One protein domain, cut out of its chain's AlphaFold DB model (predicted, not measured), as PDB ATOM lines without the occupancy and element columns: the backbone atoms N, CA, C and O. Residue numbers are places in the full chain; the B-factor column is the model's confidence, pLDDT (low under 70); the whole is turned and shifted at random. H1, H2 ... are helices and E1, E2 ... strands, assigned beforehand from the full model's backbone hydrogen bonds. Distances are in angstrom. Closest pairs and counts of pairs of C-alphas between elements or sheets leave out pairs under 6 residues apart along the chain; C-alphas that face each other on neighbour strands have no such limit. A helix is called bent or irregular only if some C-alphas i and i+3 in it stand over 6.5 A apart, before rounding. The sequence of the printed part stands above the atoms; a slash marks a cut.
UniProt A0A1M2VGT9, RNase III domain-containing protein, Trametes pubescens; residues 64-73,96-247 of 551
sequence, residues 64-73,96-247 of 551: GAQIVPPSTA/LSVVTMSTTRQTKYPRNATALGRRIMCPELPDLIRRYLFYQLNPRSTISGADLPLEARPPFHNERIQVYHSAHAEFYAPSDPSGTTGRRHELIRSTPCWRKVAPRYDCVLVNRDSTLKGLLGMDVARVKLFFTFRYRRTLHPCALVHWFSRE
ATOM      1  N   GLY A  64     -19.686  20.172  31.116       54.19
ATOM      2  CA  GLY A  64     -20.656  20.535  32.152       54.19
ATOM      3  C   GLY A  64     -20.074  20.783  33.547       54.19
ATOM      4  O   GLY A  64     -19.176  20.075  34.010       54.19
ATOM      5  N   ALA A  65     -20.635  21.780  34.237       54.81
ATOM      6  CA  ALA A  65     -20.254  22.117  35.602       54.81
ATOM      7  C   ALA A  65     -20.498  20.934  36.555       54.81
ATOM      8  O   ALA A  65     -21.511  20.243  36.470       54.81
ATOM      9  N   GLN A  66     -19.572  20.702  37.485       71.19
ATOM     10  CA  GLN A  66     -19.656  19.594  38.440       71.19
ATOM     11  C   GLN A  66     -19.251  20.030  39.844       71.19
ATOM     12  O   GLN A  66     -18.558  21.030  40.036       71.19
ATOM     13  N   ILE A  67     -19.678  19.252  40.841       70.25
ATOM     14  CA  ILE A  67     -19.263  19.426  42.231       70.25
ATOM     15  C   ILE A  67     -18.288  18.320  42.602       70.25
ATOM     16  O   ILE A  67     -18.645  17.142  42.611       70.25
ATOM     17  N   VAL A  68     -17.077  18.729  42.963       66.94
ATOM     18  CA  VAL A  68     -16.035  17.848  43.493       66.94
ATOM     19  C   VAL A  68     -15.843  18.100  44.992       66.94
ATOM     20  O   VAL A  68     -15.977  19.245  45.451       66.94
ATOM     21  N   PRO A  69     -15.519  17.067  45.789       61.00
ATOM     22  CA  PRO A  69     -14.948  17.296  47.106       61.00
ATOM     23  C   PRO A  69     -13.543  17.913  46.940       61.00
ATOM     24  O   PRO A  69     -12.802  17.502  46.046       61.00
ATOM     25  N   PRO A  70     -13.128  18.872  47.786       53.50
ATOM     26  CA  PRO A  70     -11.714  19.202  47.913       53.50
ATOM     27  C   PRO A  70     -10.943  17.953  48.367       53.50
ATOM     28  O   PRO A  70     -11.454  17.180  49.184       53.50
ATOM     29  N   SER A  71      -9.737  17.750  47.818       51.44
ATOM     30  CA  SER A  71      -8.950  16.518  47.994       51.44
ATOM     31  C   SER A  71      -8.896  16.088  49.463       51.44
ATOM     32  O   SER A  71      -8.356  16.797  50.314       51.44
ATOM     33  N   THR A  72      -9.515  14.941  49.751       34.28
ATOM     34  CA  THR A  72      -9.625  14.344  51.084       34.28
ATOM     35  C   THR A  72      -9.070  12.929  50.986       34.28
ATOM     36  O   THR A  72      -9.552  12.141  50.175       34.28
ATOM     37  N   ALA A  73      -8.028  12.630  51.763       30.00
ATOM     38  CA  ALA A  73      -7.113  11.517  51.508       30.00
ATOM     39  C   ALA A  73      -7.796  10.141  51.343       30.00
ATOM     40  O   ALA A  73      -8.233   9.519  52.316       30.00
ATOM     41  N   LEU A  96      -0.754  13.156  49.629       57.31
ATOM     42  CA  LEU A  96      -0.051  13.925  48.591       57.31
ATOM     43  C   LEU A  96      -0.594  15.352  48.405       57.31
ATOM     44  O   LEU A  96       0.172  16.258  48.074       57.31
ATOM     45  N   SER A  97      -1.892  15.562  48.654       65.38
ATOM     46  CA  SER A  97      -2.494  16.890  48.768       65.38
ATOM     47  C   SER A  97      -3.727  16.914  49.678       65.38
ATOM     48  O   SER A  97      -4.439  15.918  49.821       65.38
ATOM     49  N   VAL A  98      -3.984  18.081  50.269       73.56
ATOM     50  CA  VAL A  98      -5.162  18.442  51.069       73.56
ATOM     51  C   VAL A  98      -5.642  19.824  50.622       73.56
ATOM     52  O   VAL A  98      -4.833  20.695  50.305       73.56
ATOM     53  N   VAL A  99      -6.958  20.049  50.602       79.06
ATOM     54  CA  VAL A  99      -7.539  21.375  50.330       79.06
ATOM     55  C   VAL A  99      -8.550  21.742  51.419       79.06
ATOM     56  O   VAL A  99      -9.481  20.990  51.700       79.06
ATOM     57  N   THR A 100      -8.382  22.914  52.034       84.50
ATOM     58  CA  THR A 100      -9.204  23.406  53.154       84.50
ATOM     59  C   THR A 100      -9.863  24.741  52.816       84.50
ATOM     60  O   THR A 100      -9.257  25.606  52.190       84.50
ATOM     61  N   MET A 101     -11.126  24.941  53.204       86.06
ATOM     62  CA  MET A 101     -11.821  26.212  52.953       86.06
ATOM     63  C   MET A 101     -11.229  27.341  53.804       86.06
ATOM     64  O   MET A 101     -10.858  27.122  54.957       86.06
ATOM     65  N   SER A 102     -11.197  28.562  53.264       85.69
ATOM     66  CA  SER A 102     -10.843  29.748  54.055       85.69
ATOM     67  C   SER A 102     -11.793  29.949  55.246       85.69
ATOM     68  O   SER A 102     -12.970  29.596  55.205       85.69
ATOM     69  N   THR A 103     -11.296  30.544  56.330       82.12
ATOM     70  CA  THR A 103     -12.081  30.789  57.554       82.12
ATOM     71  C   THR A 103     -13.216  31.802  57.343       82.12
ATOM     72  O   THR A 103     -14.283  31.688  57.955       82.12
ATOM     73  N   THR A 104     -13.020  32.781  56.455       84.75
ATOM     74  CA  THR A 104     -13.953  33.894  56.222       84.75
ATOM     75  C   THR A 104     -15.090  33.523  55.266       84.75
ATOM     76  O   THR A 104     -14.965  33.585  54.040       84.75
ATOM     77  N   ARG A 105     -16.250  33.207  55.847       88.38
ATOM     78  CA  ARG A 105     -17.515  32.964  55.133       88.38
ATOM     79  C   ARG A 105     -18.081  34.237  54.504       88.38
ATOM     80  O   ARG A 105     -18.142  35.286  55.140       88.38
ATOM     81  N   GLN A 106     -18.605  34.111  53.292       90.38
ATOM     82  CA  GLN A 106     -19.260  35.191  52.562       90.38
ATOM     83  C   GLN A 106     -20.741  35.296  52.942       90.38
ATOM     84  O   GLN A 106     -21.537  34.387  52.704       90.38
ATOM     85  N   THR A 107     -21.126  36.428  53.533       85.94
ATOM     86  CA  THR A 107     -22.479  36.657  54.075       85.94
ATOM     87  C   THR A 107     -23.495  37.139  53.039       85.94
ATOM     88  O   THR A 107     -24.688  36.922  53.228       85.94
ATOM     89  N   LYS A 108     -23.038  37.749  51.936       89.06
ATOM     90  CA  LYS A 108     -23.872  38.367  50.882       89.06
ATOM     91  C   LYS A 108     -24.456  37.374  49.856       89.06
ATOM     92  O   LYS A 108     -24.900  37.791  48.789       89.06
ATOM     93  N   TYR A 109     -24.434  36.071  50.148       89.62
ATOM     94  CA  TYR A 109     -24.922  35.014  49.255       89.62
ATOM     95  C   TYR A 109     -26.227  34.384  49.761       89.62
ATOM     96  O   TYR A 109     -26.388  34.209  50.974       89.62
ATOM     97  N   PRO A 110     -27.139  33.977  48.855       91.00
ATOM     98  CA  PRO A 110     -28.279  33.147  49.217       91.00
ATOM     99  C   PRO A 110     -27.834  31.826  49.858       91.00
ATOM    100  O   PRO A 110     -26.821  31.242  49.479       91.00
ATOM    101  N   ARG A 111     -28.615  31.351  50.833       91.31
ATOM    102  CA  ARG A 111     -28.303  30.159  51.646       91.31
ATOM    103  C   ARG A 111     -28.979  28.867  51.167       91.31
ATOM    104  O   ARG A 111     -28.688  27.812  51.715       91.31
ATOM    105  N   ASN A 112     -29.866  28.955  50.178       92.19
ATOM    106  CA  ASN A 112     -30.568  27.839  49.534       92.19
ATOM    107  C   ASN A 112     -29.996  27.634  48.116       92.19
ATOM    108  O   ASN A 112     -29.661  28.617  47.452       92.19
ATOM    109  N   ALA A 113     -29.904  26.382  47.651       90.81
ATOM    110  CA  ALA A 113     -29.277  26.037  46.369       90.81
ATOM    111  C   ALA A 113     -29.927  26.723  45.158       90.81
ATOM    112  O   ALA A 113     -29.219  27.302  44.344       90.81
ATOM    113  N   THR A 114     -31.255  26.730  45.054       92.19
ATOM    114  CA  THR A 114     -31.995  27.289  43.907       92.19
ATOM    115  C   THR A 114     -31.889  28.816  43.824       92.19
ATOM    116  O   THR A 114     -31.944  29.407  42.743       92.19
ATOM    117  N   ALA A 115     -31.732  29.495  44.963       91.50
ATOM    118  CA  ALA A 115     -31.440  30.929  45.003       91.50
ATOM    119  C   ALA A 115     -29.950  31.226  44.736       91.50
ATOM    120  O   ALA A 115     -29.626  32.194  44.047       91.50
ATOM    121  N   LEU A 116     -29.043  30.388  45.247       92.06
ATOM    122  CA  LEU A 116     -27.598  30.528  45.052       92.06
ATOM    123  C   LEU A 116     -27.190  30.258  43.598       92.06
ATOM    124  O   LEU A 116     -26.439  31.046  43.034       92.06
ATOM    125  N   GLY A 117     -27.742  29.213  42.980       89.25
ATOM    126  CA  GLY A 117     -27.522  28.842  41.584       89.25
ATOM    127  C   GLY A 117     -27.869  29.976  40.622       89.25
ATOM    128  O   GLY A 117     -27.029  30.418  39.843       89.25
ATOM    129  N   ARG A 118     -29.063  30.566  40.776       90.94
ATOM    130  CA  ARG A 118     -29.457  31.785  40.042       90.94
ATOM    131  C   ARG A 118     -28.514  32.968  40.294       90.94
ATOM    132  O   ARG A 118     -28.239  33.726  39.373       90.94
ATOM    133  N   ARG A 119     -27.972  33.127  41.508       89.00
ATOM    134  CA  ARG A 119     -27.024  34.212  41.834       89.00
ATOM    135  C   ARG A 119     -25.625  34.019  41.224       89.00
ATOM    136  O   ARG A 119     -24.908  35.008  41.098       89.00
ATOM    137  N   ILE A 120     -25.242  32.795  40.858       88.00
ATOM    138  CA  ILE A 120     -23.944  32.468  40.233       88.00
ATOM    139  C   ILE A 120     -24.057  32.090  38.744       88.00
ATOM    140  O   ILE A 120     -23.067  31.665  38.159       88.00
ATOM    141  N   MET A 121     -25.243  32.241  38.140       87.88
ATOM    142  CA  MET A 121     -25.563  31.825  36.763       87.88
ATOM    143  C   MET A 121     -25.369  30.318  36.491       87.88
ATOM    144  O   MET A 121     -24.989  29.915  35.399       87.88
ATOM    145  N   CYS A 122     -25.665  29.476  37.487       87.69
ATOM    146  CA  CYS A 122     -25.710  28.016  37.376       87.69
ATOM    147  C   CYS A 122     -27.024  27.509  38.008       87.69
ATOM    148  O   CYS A 122     -27.048  27.191  39.202       87.69
ATOM    149  N   PRO A 123     -28.155  27.500  37.273       89.12
ATOM    150  CA  PRO A 123     -29.459  27.124  37.832       89.12
ATOM    151  C   PRO A 123     -29.510  25.658  38.291       89.12
ATOM    152  O   PRO A 123     -30.184  25.359  39.272       89.12
ATOM    153  N   GLU A 124     -28.729  24.786  37.647       88.12
ATOM    154  CA  GLU A 124     -28.591  23.342  37.907       88.12
ATOM    155  C   GLU A 124     -27.891  22.995  39.235       88.12
ATOM    156  O   GLU A 124     -27.812  21.823  39.606       88.12
ATOM    157  N   LEU A 125     -27.391  23.990  39.982       90.06
ATOM    158  CA  LEU A 125     -26.676  23.782  41.246       90.06
ATOM    159  C   LEU A 125     -27.367  22.800  42.227       90.06
ATOM    160  O   LEU A 125     -26.645  21.994  42.816       90.06
ATOM    161  N   PRO A 126     -28.707  22.803  42.432       90.88
ATOM    162  CA  PRO A 126     -29.365  21.806  43.277       90.88
ATOM    163  C   PRO A 126     -29.141  20.374  42.778       90.88
ATOM    164  O   PRO A 126     -28.789  19.497  43.563       90.88
ATOM    165  N   ASP A 127     -29.272  20.138  41.477       88.75
ATOM    166  CA  ASP A 127     -29.230  18.799  40.889       88.75
ATOM    167  C   ASP A 127     -27.803  18.255  40.834       88.75
ATOM    168  O   ASP A 127     -27.583  17.067  41.087       88.75
ATOM    169  N   LEU A 128     -26.822  19.141  40.631       87.38
ATOM    170  CA  LEU A 128     -25.407  18.829  40.822       87.38
ATOM    171  C   LEU A 128     -25.114  18.427  42.279       87.38
ATOM    172  O   LEU A 128     -24.376  17.466  42.501       87.38
ATOM    173  N   ILE A 129     -25.702  19.104  43.280       89.75
ATOM    174  CA  ILE A 129     -25.539  18.728  44.699       89.75
ATOM    175  C   ILE A 129     -26.165  17.351  44.962       89.75
ATOM    176  O   ILE A 129     -25.542  16.514  45.618       89.75
ATOM    177  N   ARG A 130     -27.360  17.080  44.421       89.19
ATOM    178  CA  ARG A 130     -28.042  15.779  44.557       89.19
ATOM    179  C   ARG A 130     -27.254  14.647  43.884       89.19
ATOM    180  O   ARG A 130     -27.126  13.570  44.465       89.19
ATOM    181  N   ARG A 131     -26.651  14.900  42.716       84.69
ATOM    182  CA  ARG A 131     -25.741  13.969  42.024       84.69
ATOM    183  C   ARG A 131     -24.446  13.725  42.812       84.69
ATOM    184  O   ARG A 131     -24.061  12.570  42.984       84.69
ATOM    185  N   TYR A 132     -23.811  14.769  43.351       86.25
ATOM    186  CA  TYR A 132     -22.662  14.632  44.259       86.25
ATOM    187  C   TYR A 132     -23.021  13.783  45.490       86.25
ATOM    188  O   TYR A 132     -22.309  12.831  45.815       86.25
ATOM    189  N   LEU A 133     -24.161  14.063  46.133       86.88
ATOM    190  CA  LEU A 133     -24.649  13.293  47.278       86.88
ATOM    191  C   LEU A 133     -24.918  11.825  46.932       86.88
ATOM    192  O   LEU A 133     -24.632  10.965  47.762       86.88
ATOM    193  N   PHE A 134     -25.405  11.514  45.726       84.69
ATOM    194  CA  PHE A 134     -25.563  10.123  45.298       84.69
ATOM    195  C   PHE A 134     -24.226   9.365  45.311       84.69
ATOM    196  O   PHE A 134     -24.154   8.302  45.927       84.69
ATOM    197  N   TYR A 135     -23.162   9.922  44.715       80.00
ATOM    198  CA  TYR A 135     -21.836   9.285  44.719       80.00
ATOM    199  C   TYR A 135     -21.249   9.164  46.138       80.00
ATOM    200  O   TYR A 135     -20.668   8.135  46.477       80.00
ATOM    201  N   GLN A 136     -21.420  10.183  46.992       81.50
ATOM    202  CA  GLN A 136     -20.925  10.152  48.380       81.50
ATOM    203  C   GLN A 136     -21.645   9.114  49.256       81.50
ATOM    204  O   GLN A 136     -21.031   8.538  50.152       81.50
ATOM    205  N   LEU A 137     -22.941   8.890  49.025       83.94
ATOM    206  CA  LEU A 137     -23.756   7.956  49.809       83.94
ATOM    207  C   LEU A 137     -23.707   6.520  49.272       83.94
ATOM    208  O   LEU A 137     -23.977   5.595  50.034       83.94
ATOM    209  N   ASN A 138     -23.322   6.321  48.006       80.00
ATOM    210  CA  ASN A 138     -23.252   5.005  47.367       80.00
ATOM    211  C   ASN A 138     -21.870   4.721  46.724       80.00
ATOM    212  O   ASN A 138     -21.811   4.483  45.516       80.00
ATOM    213  N   PRO A 139     -20.747   4.666  47.481       74.94
ATOM    214  CA  PRO A 139     -19.399   4.506  46.906       74.94
ATOM    215  C   PRO A 139     -19.126   3.170  46.190       74.94
ATOM    216  O   PRO A 139     -18.039   2.974  45.659       74.94
ATOM    217  N   ARG A 140     -20.082   2.230  46.216       74.94
ATOM    218  CA  ARG A 140     -20.034   0.930  45.522       74.94
ATOM    219  C   ARG A 140     -21.054   0.821  44.375       74.94
ATOM    220  O   ARG A 140     -21.253  -0.269  43.851       74.94
ATOM    221  N   SER A 141     -21.731   1.915  44.014       73.25
ATOM    222  CA  SER A 141     -22.663   1.931  42.881       73.25
ATOM    223  C   SER A 141     -21.906   1.797  41.561       73.25
ATOM    224  O   SER A 141     -21.028   2.606  41.270       73.25
ATOM    225  N   THR A 142     -22.292   0.824  40.737       64.88
ATOM    226  CA  THR A 142     -21.887   0.740  39.324       64.88
ATOM    227  C   THR A 142     -22.660   1.720  38.437       64.88
ATOM    228  O   THR A 142     -22.191   2.072  37.361       64.88
ATOM    229  N   ILE A 143     -23.827   2.191  38.892       65.94
ATOM    230  CA  ILE A 143     -24.658   3.179  38.195       65.94
ATOM    231  C   ILE A 143     -24.125   4.584  38.494       65.94
ATOM    232  O   ILE A 143     -23.899   4.935  39.659       65.94
ATOM    233  N   SER A 144     -23.960   5.405  37.455       62.72
ATOM    234  CA  SER A 144     -23.556   6.803  37.595       62.72
ATOM    235  C   SER A 144     -24.726   7.674  38.053       62.72
ATOM    236  O   SER A 144     -25.832   7.590  37.528       62.72
ATOM    237  N   GLY A 145     -24.471   8.617  38.964       60.34
ATOM    238  CA  GLY A 145     -25.449   9.642  39.351       60.34
ATOM    239  C   GLY A 145     -25.840  10.626  38.232       60.34
ATOM    240  O   GLY A 145     -26.626  11.533  38.492       60.34
ATOM    241  N   ALA A 146     -25.277  10.485  37.024       62.28
ATOM    242  CA  ALA A 146     -25.754  11.147  35.808       62.28
ATOM    243  C   ALA A 146     -27.075  10.538  35.315       62.28
ATOM    244  O   ALA A 146     -28.036  11.262  35.072       62.28
ATOM    245  N   ASP A 147     -27.100   9.209  35.223       70.31
ATOM    246  CA  ASP A 147     -28.079   8.441  34.445       70.31
ATOM    247  C   ASP A 147     -29.351   8.143  35.256       70.31
ATOM    248  O   ASP A 147     -30.354   7.664  34.733       70.31
ATOM    249  N   LEU A 148     -29.319   8.444  36.557       72.19
ATOM    250  CA  LEU A 148     -30.468   8.330  37.443       72.19
ATOM    251  C   LEU A 148     -31.441   9.503  37.243       72.19
ATOM    252  O   LEU A 148     -31.000  10.662  37.293       72.19
ATOM    253  N   PRO A 149     -32.759   9.244  37.118       75.44
ATOM    254  CA  PRO A 149     -33.774  10.295  37.116       75.44
ATOM    255  C   PRO A 149     -33.716  11.096  38.420       75.44
ATOM    256  O   PRO A 149     -33.234  10.612  39.451       75.44
ATOM    257  N   LEU A 150     -34.172  12.347  38.377       72.56
ATOM    258  CA  LEU A 150     -33.980  13.311  39.460       72.56
ATOM    259  C   LEU A 150     -34.609  12.836  40.783       72.56
ATOM    260  O   LEU A 150     -34.088  13.115  41.861       72.56
ATOM    261  N   GLU A 151     -35.674  12.053  40.693       75.12
ATOM    262  CA  GLU A 151     -36.471  11.472  41.773       75.12
ATOM    263  C   GLU A 151     -35.685  10.396  42.541       75.12
ATOM    264  O   GLU A 151     -35.815  10.289  43.759       75.12
ATOM    265  N   ALA A 152     -34.812   9.654  41.851       76.75
ATOM    266  CA  ALA A 152     -33.959   8.619  42.440       76.75
ATOM    267  C   ALA A 152     -32.701   9.188  43.131       76.75
ATOM    268  O   ALA A 152     -32.006   8.475  43.860       76.75
ATOM    269  N   ARG A 153     -32.383  10.474  42.923       83.06
ATOM    270  CA  ARG A 153     -31.238  11.145  43.562       83.06
ATOM    271  C   ARG A 153     -31.622  11.611  44.977       83.06
ATOM    272  O   ARG A 153     -32.742  12.095  45.157       83.06
ATOM    273  N   PRO A 154     -30.714  11.572  45.973       85.44
ATOM    274  CA  PRO A 154     -30.995  12.041  47.335       85.44
ATOM    275  C   PRO A 154     -31.655  13.433  47.349       85.44
ATOM    276  O   PRO A 154     -31.202  14.304  46.604       85.44
ATOM    277  N   PRO A 155     -32.716  13.671  48.141       86.94
ATOM    278  CA  PRO A 155     -33.380  14.974  48.198       86.94
ATOM    279  C   PRO A 155     -32.451  16.040  48.791       86.94
ATOM    280  O   PRO A 155     -31.650  15.737  49.677       86.94
ATOM    281  N   PHE A 156     -32.575  17.277  48.306       87.00
ATOM    282  CA  PHE A 156     -31.835  18.447  48.785       87.00
ATOM    283  C   PHE A 156     -32.669  19.705  48.508       87.00
ATOM    284  O   PHE A 156     -32.922  20.037  47.349       87.00
ATOM    285  N   HIS A 157     -33.129  20.382  49.560       78.00
ATOM    286  CA  HIS A 157     -34.150  21.438  49.454       78.00
ATOM    287  C   HIS A 157     -33.914  22.604  50.426       78.00
ATOM    288  O   HIS A 157     -33.922  23.769  50.021       78.00
ATOM    289  N   ASN A 158     -33.677  22.296  51.705       81.88
ATOM    290  CA  ASN A 158     -33.667  23.266  52.811       81.88
ATOM    291  C   ASN A 158     -32.295  23.368  53.506       81.88
ATOM    292  O   ASN A 158     -32.097  24.165  54.427       81.88
ATOM    293  N   GLU A 159     -31.331  22.571  53.059       90.69
ATOM    294  CA  GLU A 159     -29.964  22.517  53.545       90.69
ATOM    295  C   GLU A 159     -29.235  23.854  53.350       90.69
ATOM    296  O   GLU A 159     -29.071  24.371  52.244       90.69
ATOM    297  N   ARG A 160     -28.758  24.417  54.464       91.81
ATOM    298  CA  ARG A 160     -28.128  25.740  54.502       91.81
ATOM    299  C   ARG A 160     -26.699  25.706  53.962       91.81
ATOM    300  O   ARG A 160     -25.782  25.236  54.641       91.81
ATOM    301  N   ILE A 161     -26.510  26.300  52.789       94.31
ATOM    302  CA  ILE A 161     -25.205  26.515  52.157       94.31
ATOM    303  C   ILE A 161     -24.493  27.729  52.784       94.31
ATOM    304  O   ILE A 161     -25.116  28.709  53.208       94.31
ATOM    305  N   GLN A 162     -23.164  27.656  52.844       94.31
ATOM    306  CA  GLN A 162     -22.245  28.738  53.198       94.31
ATOM    307  C   GLN A 162     -21.201  28.867  52.081       94.31
ATOM    308  O   GLN A 162     -20.684  27.848  51.631       94.31
ATOM    309  N   VAL A 163     -20.900  30.088  51.633       93.94
ATOM    310  CA  VAL A 163     -20.010  30.368  50.489       93.94
ATOM    311  C   VAL A 163     -18.665  30.929  50.960       93.94
ATOM    312  O   VAL A 163     -18.611  31.651  51.956       93.94
ATOM    313  N   TYR A 164     -17.598  30.636  50.218       92.81
ATOM    314  CA  TYR A 164     -16.232  31.115  50.434       92.81
ATOM    315  C   TYR A 164     -15.655  31.621  49.098       92.81
ATOM    316  O   TYR A 164     -16.030  31.136  48.031       92.81
ATOM    317  N   HIS A 165     -14.742  32.597  49.138       91.56
ATOM    318  CA  HIS A 165     -14.046  33.102  47.936       91.56
ATOM    319  C   HIS A 165     -12.657  32.493  47.731       91.56
ATOM    320  O   HIS A 165     -12.001  32.787  46.736       91.56
ATOM    321  N   SER A 166     -12.196  31.637  48.640       89.62
ATOM    322  CA  SER A 166     -10.925  30.934  48.493       89.62
ATOM    323  C   SER A 166     -10.853  29.657  49.324       89.62
ATOM    324  O   SER A 166     -11.546  29.511  50.339       89.62
ATOM    325  N   ALA A 167      -9.963  28.766  48.899       87.44
ATOM    326  CA  ALA A 167      -9.503  27.606  49.646       87.44
ATOM    327  C   ALA A 167      -7.968  27.567  49.635       87.44
ATOM    328  O   ALA A 167      -7.323  28.078  48.718       87.44
ATOM    329  N   HIS A 168      -7.391  26.975  50.670       84.12
ATOM    330  CA  HIS A 168      -5.963  26.765  50.835       84.12
ATOM    331  C   HIS A 168      -5.623  25.337  50.409       84.12
ATOM    332  O   HIS A 168      -6.154  24.381  50.979       84.12
ATOM    333  N   ALA A 169      -4.774  25.199  49.396       82.31
ATOM    334  CA  ALA A 169      -4.199  23.934  48.970       82.31
ATOM    335  C   ALA A 169      -2.858  23.712  49.669       82.31
ATOM    336  O   ALA A 169      -2.066  24.637  49.837       82.31
ATOM    337  N   GLU A 170      -2.602  22.474  50.055       75.75
ATOM    338  CA  GLU A 170      -1.384  22.038  50.721       75.75
ATOM    339  C   GLU A 170      -0.952  20.717  50.084       75.75
ATOM    340  O   GLU A 170      -1.740  19.773  50.035       75.75
ATOM    341  N   PHE A 171       0.257  20.656  49.530       72.50
ATOM    342  CA  PHE A 171       0.693  19.533  48.692       72.50
ATOM    343  C   PHE A 171       2.208  19.330  48.731       72.50
ATOM    344  O   PHE A 171       2.953  20.211  49.155       72.50
ATOM    345  N   TYR A 172       2.679  18.160  48.303       67.19
ATOM    346  CA  TYR A 172       4.111  17.873  48.194       67.19
ATOM    347  C   TYR A 172       4.656  18.258  46.807       67.19
ATOM    348  O   TYR A 172       4.071  17.896  45.787       67.19
ATOM    349  N   ALA A 173       5.774  18.986  46.767       62.94
ATOM    350  CA  ALA A 173       6.403  19.503  45.552       62.94
ATOM    351  C   ALA A 173       7.930  19.247  45.580       62.94
ATOM    352  O   ALA A 173       8.695  20.119  45.999       62.94
ATOM    353  N   PRO A 174       8.409  18.075  45.117       52.47
ATOM    354  CA  PRO A 174       9.813  17.650  45.253       52.47
ATOM    355  C   PRO A 174      10.826  18.456  44.413       52.47
ATOM    356  O   PRO A 174      12.019  18.158  44.418       52.47
ATOM    357  N   SER A 175      10.374  19.461  43.660       49.00
ATOM    358  CA  SER A 175      11.217  20.302  42.808       49.00
ATOM    359  C   SER A 175      11.940  21.427  43.562       49.00
ATOM    360  O   SER A 175      12.984  21.869  43.072       49.00
ATOM    361  N   ASP A 176      11.452  21.846  44.740       50.41
ATOM    362  CA  ASP A 176      12.047  22.916  45.556       50.41
ATOM    363  C   ASP A 176      12.697  22.391  46.860       50.41
ATOM    364  O   ASP A 176      11.987  22.083  47.821       50.41
ATOM    365  N   PRO A 177      14.041  22.330  46.941       44.22
ATOM    366  CA  PRO A 177      14.764  21.917  48.146       44.22
ATOM    367  C   PRO A 177      14.845  23.004  49.239       44.22
ATOM    368  O   PRO A 177      15.472  22.771  50.270       44.22
ATOM    369  N   SER A 178      14.240  24.183  49.051       49.53
ATOM    370  CA  SER A 178      14.352  25.323  49.985       49.53
ATOM    371  C   SER A 178      13.532  25.176  51.277       49.53
ATOM    372  O   SER A 178      13.629  26.024  52.164       49.53
ATOM    373  N   GLY A 179      12.711  24.126  51.401       42.78
ATOM    374  CA  GLY A 179      11.907  23.830  52.590       42.78
ATOM    375  C   GLY A 179      12.188  22.428  53.132       42.78
ATOM    376  O   GLY A 179      12.218  21.464  52.371       42.78
ATOM    377  N   THR A 180      12.327  22.296  54.454       45.69
ATOM    378  CA  THR A 180      12.783  21.078  55.165       45.69
ATOM    379  C   THR A 180      11.898  19.831  55.018       45.69
ATOM    380  O   THR A 180      12.245  18.781  55.548       45.69
ATOM    381  N   THR A 181      10.769  19.922  54.310       55.12
ATOM    382  CA  THR A 181       9.812  18.825  54.078       55.12
ATOM    383  C   THR A 181       9.283  18.752  52.639       55.12
ATOM    384  O   THR A 181       8.396  17.946  52.364       55.12
ATOM    385  N   GLY A 182       9.759  19.600  51.712       58.38
ATOM    386  CA  GLY A 182       9.256  19.666  50.324       58.38
ATOM    387  C   GLY A 182       7.759  19.999  50.181       58.38
ATOM    388  O   GLY A 182       7.164  19.752  49.132       58.38
ATOM    389  N   ARG A 183       7.118  20.516  51.236       67.94
ATOM    390  CA  ARG A 183       5.671  20.771  51.311       67.94
ATOM    391  C   ARG A 183       5.354  22.224  50.935       67.94
ATOM    392  O   ARG A 183       5.975  23.157  51.440       67.94
ATOM    393  N   ARG A 184       4.395  22.408  50.028       68.44
ATOM    394  CA  ARG A 184       3.915  23.687  49.486       68.44
ATOM    395  C   ARG A 184       2.533  24.037  50.027       68.44
ATOM    396  O   ARG A 184       1.740  23.159  50.361       68.44
ATOM    397  N   HIS A 185       2.252  25.336  50.034       73.94
ATOM    398  CA  HIS A 185       0.974  25.927  50.412       73.94
ATOM    399  C   HIS A 185       0.583  26.990  49.382       73.94
ATOM    400  O   HIS A 185       1.381  27.883  49.094       73.94
ATOM    401  N   GLU A 186      -0.634  26.921  48.845       82.19
ATOM    402  CA  GLU A 186      -1.138  27.859  47.838       82.19
ATOM    403  C   GLU A 186      -2.588  28.270  48.113       82.19
ATOM    404  O   GLU A 186      -3.375  27.532  48.704       82.19
ATOM    405  N   LEU A 187      -2.966  29.476  47.678       83.56
ATOM    406  CA  LEU A 187      -4.317  30.010  47.855       83.56
ATOM    407  C   LEU A 187      -5.067  30.001  46.522       83.56
ATOM    408  O   LEU A 187      -4.823  30.865  45.679       83.56
ATOM    409  N   ILE A 188      -6.019  29.080  46.371       85.94
ATOM    410  CA  ILE A 188      -6.933  29.017  45.226       85.94
ATOM    411  C   ILE A 188      -8.049  30.046  45.440       85.94
ATOM    412  O   ILE A 188      -8.733  30.014  46.467       85.94
ATOM    413  N   ARG A 189      -8.266  30.955  44.485       86.62
ATOM    414  CA  ARG A 189      -9.312  31.995  44.544       86.62
ATOM    415  C   ARG A 189     -10.473  31.692  43.606       86.62
ATOM    416  O   ARG A 189     -10.302  31.230  42.485       86.62
ATOM    417  N   SER A 190     -11.662  32.044  44.071       89.38
ATOM    418  CA  SER A 190     -12.934  31.956  43.366       89.38
ATOM    419  C   SER A 190     -13.747  33.209  43.707       89.38
ATOM    420  O   SER A 190     -14.757  33.149  44.413       89.38
ATOM    421  N   THR A 191     -13.252  34.364  43.260       87.06
ATOM    422  CA  THR A 191     -13.701  35.704  43.663       87.06
ATOM    423  C   THR A 191     -14.406  36.401  42.492       87.06
ATOM    424  O   THR A 191     -13.725  36.895  41.593       87.06
ATOM    425  N   PRO A 192     -15.748  36.536  42.487       82.19
ATOM    426  CA  PRO A 192     -16.483  37.081  41.335       82.19
ATOM    427  C   PRO A 192     -16.243  38.567  41.025       82.19
ATOM    428  O   PRO A 192     -16.729  39.059  40.014       82.19
ATOM    429  N   CYS A 193     -15.517  39.293  41.877       81.00
ATOM    430  CA  CYS A 193     -15.092  40.668  41.624       81.00
ATOM    431  C   CYS A 193     -13.751  40.935  42.331       81.00
ATOM    432  O   CYS A 193     -13.696  41.256  43.519       81.00
ATOM    433  N   TRP A 194     -12.652  40.741  41.608       77.19
ATOM    434  CA  TRP A 194     -11.282  40.974  42.057       77.19
ATOM    435  C   TRP A 194     -10.845  42.405  41.717       77.19
ATOM    436  O   TRP A 194     -11.163  42.923  40.648       77.19
ATOM    437  N   ARG A 195     -10.161  43.077  42.658       76.38
ATOM    438  CA  ARG A 195      -9.741  44.498  42.568       76.38
ATOM    439  C   ARG A 195     -10.852  45.501  42.168       76.38
ATOM    440  O   ARG A 195     -10.537  46.618  41.786       76.38
ATOM    441  N   LYS A 196     -12.136  45.133  42.310       75.69
ATOM    442  CA  LYS A 196     -13.328  45.848  41.793       75.69
ATOM    443  C   LYS A 196     -13.467  45.902  40.255       75.69
ATOM    444  O   LYS A 196     -14.329  46.630  39.778       75.69
ATOM    445  N   VAL A 197     -12.672  45.143  39.493       75.50
ATOM    446  CA  VAL A 197     -12.649  45.204  38.016       75.50
ATOM    447  C   VAL A 197     -13.337  43.994  37.377       75.50
ATOM    448  O   VAL A 197     -14.325  44.153  36.670       75.50
ATOM    449  N   ALA A 198     -12.841  42.780  37.633       77.88
ATOM    450  CA  ALA A 198     -13.242  41.573  36.901       77.88
ATOM    451  C   ALA A 198     -13.305  40.337  37.820       77.88
ATOM    452  O   ALA A 198     -12.653  40.325  38.868       77.88
ATOM    453  N   PRO A 199     -14.067  39.283  37.478       82.06
ATOM    454  CA  PRO A 199     -14.030  38.024  38.215       82.06
ATOM    455  C   PRO A 199     -12.667  37.330  38.097       82.06
ATOM    456  O   PRO A 199     -12.099  37.241  37.012       82.06
ATOM    457  N   ARG A 200     -12.178  36.762  39.206       85.75
ATOM    458  CA  ARG A 200     -10.990  35.901  39.242       85.75
ATOM    459  C   ARG A 200     -11.367  34.501  39.724       85.75
ATOM    460  O   ARG A 200     -11.726  34.318  40.887       85.75
ATOM    461  N   TYR A 201     -11.235  33.531  38.827       86.81
ATOM    462  CA  TYR A 201     -11.465  32.109  39.067       86.81
ATOM    463  C   TYR A 201     -10.172  31.362  38.737       86.81
ATOM    464  O   TYR A 201      -9.858  31.177  37.560       86.81
ATOM    465  N   ASP A 202      -9.404  30.997  39.765       84.88
ATOM    466  CA  ASP A 202      -8.125  30.305  39.595       84.88
ATOM    467  C   ASP A 202      -8.367  28.889  39.014       84.88
ATOM    468  O   ASP A 202      -9.360  28.216  39.327       84.88
ATOM    469  N   CYS A 203      -7.467  28.448  38.133       84.12
ATOM    470  CA  CYS A 203      -7.439  27.070  37.646       84.12
ATOM    471  C   CYS A 203      -6.723  26.164  38.659       84.12
ATOM    472  O   CYS A 203      -5.856  26.614  39.406       84.12
ATOM    473  N   VAL A 204      -7.099  24.890  38.680       78.75
ATOM    474  CA  VAL A 204      -6.549  23.847  39.550       78.75
ATOM    475  C   VAL A 204      -6.313  22.572  38.755       78.75
ATOM    476  O   VAL A 204      -7.000  22.303  37.768       78.75
ATOM    477  N   LEU A 205      -5.370  21.767  39.230       76.88
ATOM    478  CA  LEU A 205      -5.152  20.409  38.754       76.88
ATOM    479  C   LEU A 205      -5.757  19.432  39.752       76.88
ATOM    480  O   LEU A 205      -5.515  19.524  40.958       76.88
ATOM    481  N   VAL A 206      -6.567  18.512  39.244       75.19
ATOM    482  CA  VAL A 206      -7.226  17.477  40.036       75.19
ATOM    483  C   VAL A 206      -6.568  16.149  39.701       75.19
ATOM    484  O   VAL A 206      -6.503  15.763  38.537       75.19
ATOM    485  N   ASN A 207      -6.065  15.454  40.721       72.62
ATOM    486  CA  ASN A 207      -5.527  14.110  40.551       72.62
ATOM    487  C   ASN A 207      -6.671  13.162  40.158       72.62
ATOM    488  O   ASN A 207      -7.633  13.002  40.912       72.62
ATOM    489  N   ARG A 208      -6.561  12.589  38.960       73.12
ATOM    490  CA  ARG A 208      -7.509  11.656  38.343       73.12
ATOM    491  C   ARG A 208      -7.035  10.214  38.507       73.12
ATOM    492  O   ARG A 208      -7.847   9.324  38.733       73.12
ATOM    493  N   ASP A 209      -5.730  10.001  38.362       68.88
ATOM    494  CA  ASP A 209      -5.080   8.696  38.418       68.88
ATOM    495  C   ASP A 209      -3.646   8.854  38.937       68.88
ATOM    496  O   ASP A 209      -2.750   9.318  38.229       68.88
ATOM    497  N   SER A 210      -3.420   8.440  40.184       66.62
ATOM    498  CA  SER A 210      -2.118   8.532  40.847       66.62
ATOM    499  C   SER A 210      -1.082   7.517  40.353       66.62
ATOM    500  O   SER A 210       0.052   7.556  40.826       66.62
ATOM    501  N   THR A 211      -1.444   6.595  39.452       68.75
ATOM    502  CA  THR A 211      -0.490   5.650  38.842       68.75
ATOM    503  C   THR A 211       0.265   6.262  37.658       68.75
ATOM    504  O   THR A 211       1.352   5.800  37.307       68.75
ATOM    505  N   LEU A 212      -0.270   7.334  37.063       62.44
ATOM    506  CA  LEU A 212       0.307   8.010  35.902       62.44
ATOM    507  C   LEU A 212       1.244   9.154  36.327       62.44
ATOM    508  O   LEU A 212       0.924   9.957  37.202       62.44
ATOM    509  N   LYS A 213       2.412   9.266  35.677       59.66
ATOM    510  CA  LYS A 213       3.420  10.290  36.011       59.66
ATOM    511  C   LYS A 213       2.932  11.720  35.721       59.66
ATOM    512  O   LYS A 213       2.595  12.062  34.587       59.66
ATOM    513  N   GLY A 214       3.029  12.585  36.734       64.75
ATOM    514  CA  GLY A 214       2.863  14.036  36.604       64.75
ATOM    515  C   GLY A 214       1.510  14.441  36.017       64.75
ATOM    516  O   GLY A 214       0.471  13.902  36.389       64.75
ATOM    517  N   LEU A 215       1.528  15.383  35.069       63.59
ATOM    518  CA  LEU A 215       0.320  15.922  34.431       63.59
ATOM    519  C   LEU A 215      -0.539  14.857  33.711       63.59
ATOM    520  O   LEU A 215      -1.729  15.077  33.519       63.59
ATOM    521  N   LEU A 216       0.011  13.693  33.337       66.62
ATOM    522  CA  LEU A 216      -0.758  12.635  32.658       66.62
ATOM    523  C   LEU A 216      -1.870  12.053  33.551       66.62
ATOM    524  O   LEU A 216      -2.945  11.718  33.046       66.62
ATOM    525  N   GLY A 217      -1.616  11.991  34.864       68.25
ATOM    526  CA  GLY A 217      -2.562  11.573  35.903       68.25
ATOM    527  C   GLY A 217      -3.480  12.681  36.418       68.25
ATOM    528  O   GLY A 217      -4.212  12.466  37.383       68.25
ATOM    529  N   MET A 218      -3.449  13.872  35.811       76.62
ATOM    530  CA  MET A 218      -4.214  15.039  36.253       76.62
ATOM    531  C   MET A 218      -5.189  15.514  35.172       76.62
ATOM    532  O   MET A 218      -4.863  15.530  33.987       76.62
ATOM    533  N   ASP A 219      -6.371  15.953  35.599       76.31
ATOM    534  CA  ASP A 219      -7.304  16.731  34.779       76.31
ATOM    535  C   ASP A 219      -7.296  18.202  35.235       76.31
ATOM    536  O   ASP A 219      -7.036  18.508  36.404       76.31
ATOM    537  N   VAL A 220      -7.578  19.131  34.316       80.69
ATOM    538  CA  VAL A 220      -7.577  20.578  34.590       80.69
ATOM    539  C   VAL A 220      -9.004  21.067  34.837       80.69
ATOM    540  O   VAL A 220      -9.922  20.741  34.081       80.69
ATOM    541  N   ALA A 221      -9.197  21.903  35.856       81.25
ATOM    542  CA  ALA A 221     -10.492  22.504  36.164       81.25
ATOM    543  C   ALA A 221     -10.370  23.981  36.568       81.25
ATOM    544  O   ALA A 221      -9.351  24.412  37.104       81.25
ATOM    545  N   ARG A 222     -11.423  24.778  36.358       85.12
ATOM    546  CA  ARG A 222     -11.525  26.173  36.825       85.12
ATOM    547  C   ARG A 222     -12.563  26.275  37.939       85.12
ATOM    548  O   ARG A 222     -13.733  25.955  37.715       85.12
ATOM    549  N   VAL A 223     -12.160  26.734  39.127       87.00
ATOM    550  CA  VAL A 223     -13.061  26.782  40.293       87.00
ATOM    551  C   VAL A 223     -13.986  27.995  40.216       87.00
ATOM    552  O   VAL A 223     -13.522  29.129  40.140       87.00
ATOM    553  N   LYS A 224     -15.300  27.758  40.249       88.38
ATOM    554  CA  LYS A 224     -16.351  28.789  40.148       88.38
ATOM    555  C   LYS A 224     -16.986  29.159  41.485       88.38
ATOM    556  O   LYS A 224     -17.474  30.281  41.637       88.38
ATOM    557  N   LEU A 225     -17.018  28.227  42.439       91.31
ATOM    558  CA  LEU A 225     -17.521  28.479  43.787       91.31
ATOM    559  C   LEU A 225     -16.895  27.519  44.801       91.31
ATOM    560  O   LEU A 225     -16.916  26.309  44.592       91.31
ATOM    561  N   PHE A 226     -16.456  28.037  45.947       93.31
ATOM    562  CA  PHE A 226     -16.210  27.232  47.142       93.31
ATOM    563  C   PHE A 226     -17.406  27.337  48.091       93.31
ATOM    564  O   PHE A 226     -17.861  28.442  48.403       93.31
ATOM    565  N   PHE A 227     -17.928  26.206  48.565       93.88
ATOM    566  CA  PHE A 227     -19.072  26.197  49.475       93.88
ATOM    567  C   PHE A 227     -19.081  24.996  50.430       93.88
ATOM    568  O   PHE A 227     -18.419  23.986  50.207       93.88
ATOM    569  N   THR A 228     -19.831  25.112  51.525       93.94
ATOM    570  CA  THR A 228     -20.066  24.020  52.482       93.94
ATOM    571  C   THR A 228     -21.544  23.922  52.836       93.94
ATOM    572  O   THR A 228     -22.176  24.955  53.078       93.94
ATOM    573  N   PHE A 229     -22.071  22.708  52.975       93.50
ATOM    574  CA  PHE A 229     -23.409  22.444  53.521       93.50
ATOM    575  C   PHE A 229     -23.380  21.262  54.499       93.50
ATOM    576  O   PHE A 229     -22.394  20.529  54.568       93.50
ATOM    577  N   ARG A 230     -24.452  21.069  55.278       93.06
ATOM    578  CA  ARG A 230     -24.621  19.877  56.129       93.06
ATOM    579  C   ARG A 230     -25.739  18.995  55.588       93.06
ATOM    580  O   ARG A 230     -26.835  19.497  55.371       93.06
ATOM    581  N   TYR A 231     -25.469  17.702  55.430       91.00
ATOM    582  CA  TYR A 231     -26.439  16.686  55.015       91.00
ATOM    583  C   TYR A 231     -26.307  15.462  55.926       91.00
ATOM    584  O   TYR A 231     -25.194  15.062  56.249       91.00
ATOM    585  N   ARG A 232     -27.427  14.910  56.418       88.44
ATOM    586  CA  ARG A 232     -27.454  13.790  57.394       88.44
ATOM    587  C   ARG A 232     -26.433  13.935  58.550       88.44
ATOM    588  O   ARG A 232     -25.800  12.974  58.965       88.44
ATOM    589  N   ARG A 233     -26.297  15.158  59.087       86.69
ATOM    590  CA  ARG A 233     -25.315  15.613  60.109       86.69
ATOM    591  C   ARG A 233     -23.847  15.737  59.652       86.69
ATOM    592  O   ARG A 233     -23.115  16.488  60.299       86.69
ATOM    593  N   THR A 234     -23.433  15.122  58.546       88.38
ATOM    594  CA  THR A 234     -22.106  15.303  57.926       88.38
ATOM    595  C   THR A 234     -21.949  16.718  57.357       88.38
ATOM    596  O   THR A 234     -22.906  17.291  56.840       88.38
ATOM    597  N   LEU A 235     -20.750  17.303  57.460       89.38
ATOM    598  CA  LEU A 235     -20.386  18.551  56.779       89.38
ATOM    599  C   LEU A 235     -19.694  18.206  55.456       89.38
ATOM    600  O   LEU A 235     -18.644  17.573  55.471       89.38
ATOM    601  N   HIS A 236     -20.257  18.656  54.340       88.50
ATOM    602  CA  HIS A 236     -19.679  18.488  53.009       88.50
ATOM    603  C   HIS A 236     -19.010  19.798  52.577       88.50
ATOM    604  O   HIS A 236     -19.719  20.786  52.348       88.50
ATOM    605  N   PRO A 237     -17.669  19.855  52.499       88.62
ATOM    606  CA  PRO A 237     -16.970  20.876  51.738       88.62
ATOM    607  C   PRO A 237     -17.000  20.512  50.248       88.62
ATOM    608  O   PRO A 237     -16.788  19.361  49.874       88.62
ATOM    609  N   CYS A 238     -17.274  21.500  49.400       89.62
ATOM    610  CA  CYS A 238     -17.520  21.319  47.973       89.62
ATOM    611  C   CYS A 238     -16.889  22.453  47.159       89.62
ATOM    612  O   CYS A 238     -16.959  23.625  47.544       89.62
ATOM    613  N   ALA A 239     -16.338  22.113  45.995       89.44
ATOM    614  CA  ALA A 239     -16.002  23.073  44.953       89.44
ATOM    615  C   ALA A 239     -16.907  22.837  43.736       89.44
ATOM    616  O   ALA A 239     -17.002  21.713  43.248       89.44
ATOM    617  N   LEU A 240     -17.563  23.893  43.249       90.56
ATOM    618  CA  LEU A 240     -18.172  23.912  41.919       90.56
ATOM    619  C   LEU A 240     -17.067  24.235  40.912       90.56
ATOM    620  O   LEU A 240     -16.420  25.283  41.023       90.56
ATOM    621  N   VAL A 241     -16.864  23.355  39.940       87.31
ATOM    622  CA  VAL A 241     -15.805  23.466  38.933       87.31
ATOM    623  C   VAL A 241     -16.374  23.355  37.523       87.31
ATOM    624  O   VAL A 241     -17.377  22.679  37.301       87.31
ATOM    625  N   HIS A 242     -15.727  24.024  36.572       84.88
ATOM    626  CA  HIS A 242     -15.853  23.708  35.147       84.88
ATOM    627  C   HIS A 242     -14.607  22.917  34.749       84.88
ATOM    628  O   HIS A 242     -13.494  23.353  35.060       84.88
ATOM    629  N   TRP A 243     -14.787  21.776  34.095       80.25
ATOM    630  CA  TRP A 243     -13.685  20.967  33.579       80.25
ATOM    631  C   TRP A 243     -13.197  21.510  32.233       80.25
ATOM    632  O   TRP A 243     -13.979  22.089  31.481       80.25
ATOM    633  N   PHE A 244     -11.919  21.302  31.920       75.56
ATOM    634  CA  PHE A 244     -11.403  21.451  30.560       75.56
ATOM    635  C   PHE A 244     -11.250  20.069  29.921       75.56
ATOM    636  O   PHE A 244     -10.706  19.156  30.547       75.56
ATOM    637  N   SER A 245     -11.697  19.921  28.674       67.38
ATOM    638  CA  SER A 245     -11.367  18.746  27.862       67.38
ATOM    639  C   SER A 245      -9.897  18.759  27.446       67.38
ATOM    640  O   SER A 245      -9.286  19.815  27.282       67.38
ATOM    641  N   ARG A 246      -9.337  17.565  27.235       64.75
ATOM    642  CA  ARG A 246      -8.077  17.375  26.510       64.75
ATOM    643  C   ARG A 246      -8.419  17.060  25.057       64.75
ATOM    644  O   ARG A 246      -8.847  15.948  24.770       64.75
ATOM    645  N   GLU A 247      -8.228  18.017  24.156       58.38
ATOM    646  CA  GLU A 247      -8.591  17.896  22.730       58.38
ATOM    647  C   GLU A 247      -7.536  17.133  21.898       58.38
ATOM    648  O   GLU A 247      -7.387  17.328  20.698       58.38
TER     649      GLU A 247
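AT A GLANCE: This is residues 64 to 73 and 96 to 247 of the 551 residues of the protein "RNase III domain-containing protein" of Trametes pubescens (UniProt A0A1M2VGT9). Two strongly twisted sheets stand partly face to face with their strands crossed, a loose sandwich in which the long bent strand E8 and its hairpin partner E9 run through the middle. The helical hairpin H1 and H2 lies at one end, where H2 packs on E1. The printed part has 162 residues with three named helices and nine named strands, in the order E1 E2 H1 H2 E3 E4 E5 E6 E7 H3 E8 E9, a mixed class. One sheet, E1 E3 E7 E8 E9, is branched; the other runs E2 E4 E5 E6, all antiparallel. The whole is compact, with a radius of gyration of the C-alphas of 16.7 A and spans of 52 by 44 by 37 A.

HOW THE PARTS SIT: Begin at E8, residues 218 to 231, which bends by 89 degrees at residue 222. On one side of it look for E3, residues 162 to 164 (N 164 and O 226, 2.9 A), and E7, residues 203 to 207 (N 204 and O 221, 2.8 A). On the other side is E9, residues 234 to 243, in a hairpin with E8 (N 227 and O 238, 2.9 A). E1, residues 66 to 68, lies on one side of E9, beside its residues 238 to 241, and E8 on the other side; N 68 and O 239 of E1 and E9 are 3.0 A apart. These neighbours are antiparallel within hydrogen-bond range. In the second sheet, E2, residues 97 to 101, pairs with E4, residues 166 to 172 (N 100 and O 168, 2.9 A). E5, residues 183 to 194, forms hairpins with E4 (N 169 and O 186, 2.8 A) and with E6, residues 198 to 201 (N 191 and O 200, 2.8 A); E4 E5 E6 is a meander, each strand the antiparallel neighbour of the one before. The two sheets make a sandwich, two sheets face to face, their strands at 84 degrees; the closest C-alphas of E5 and E8 are those of Ser 190 and Lys 224, 5.7 A. H2, residues 125 to 137, is on the branched sheet, and its closest C-alpha to E1 is Tyr 132, 6.2 A from that of Ile 67. H1, residues 113 to 119, touches residues 125 to 126 of H2 (C-alphas of Gly 117 and Leu 125, 5.1 A) in a helical hairpin, a steep tilt of 41 degrees, opposite ways. H3, residues 214 to 217, only grazes the branched sheet. In H2 every O i to N i+4 pair is within hydrogen-bond range, in H1 2 of 3; H3 is too short for one.

IN THESE COORDINATES: Find C-alpha 66 at (-19.656, 19.594, 38.440), where E1 begins. E8 runs 29.1 A from C-alpha 218 at (-4.214, 15.039, 36.253); E5 measures 27.9 A, E9 26.4 A, E4 19.9 A and H2 18.2 A. E9 ends at C-alpha 243, (-13.685, 20.967, 33.579).

THE WHOLE: The C-alphas farthest apart, of Glu 151 and Ser 178, are 53.3 A apart. Residues 74 to 95 are not printed; C-alphas 73 and 96 are 8.0 A apart across the cut. The links E2 to H1 and H2 to E3 are long. The mean pLDDT of the printed part is 78.1, and 40 residues are under 70, among them 172 to 184 and 209 to 217.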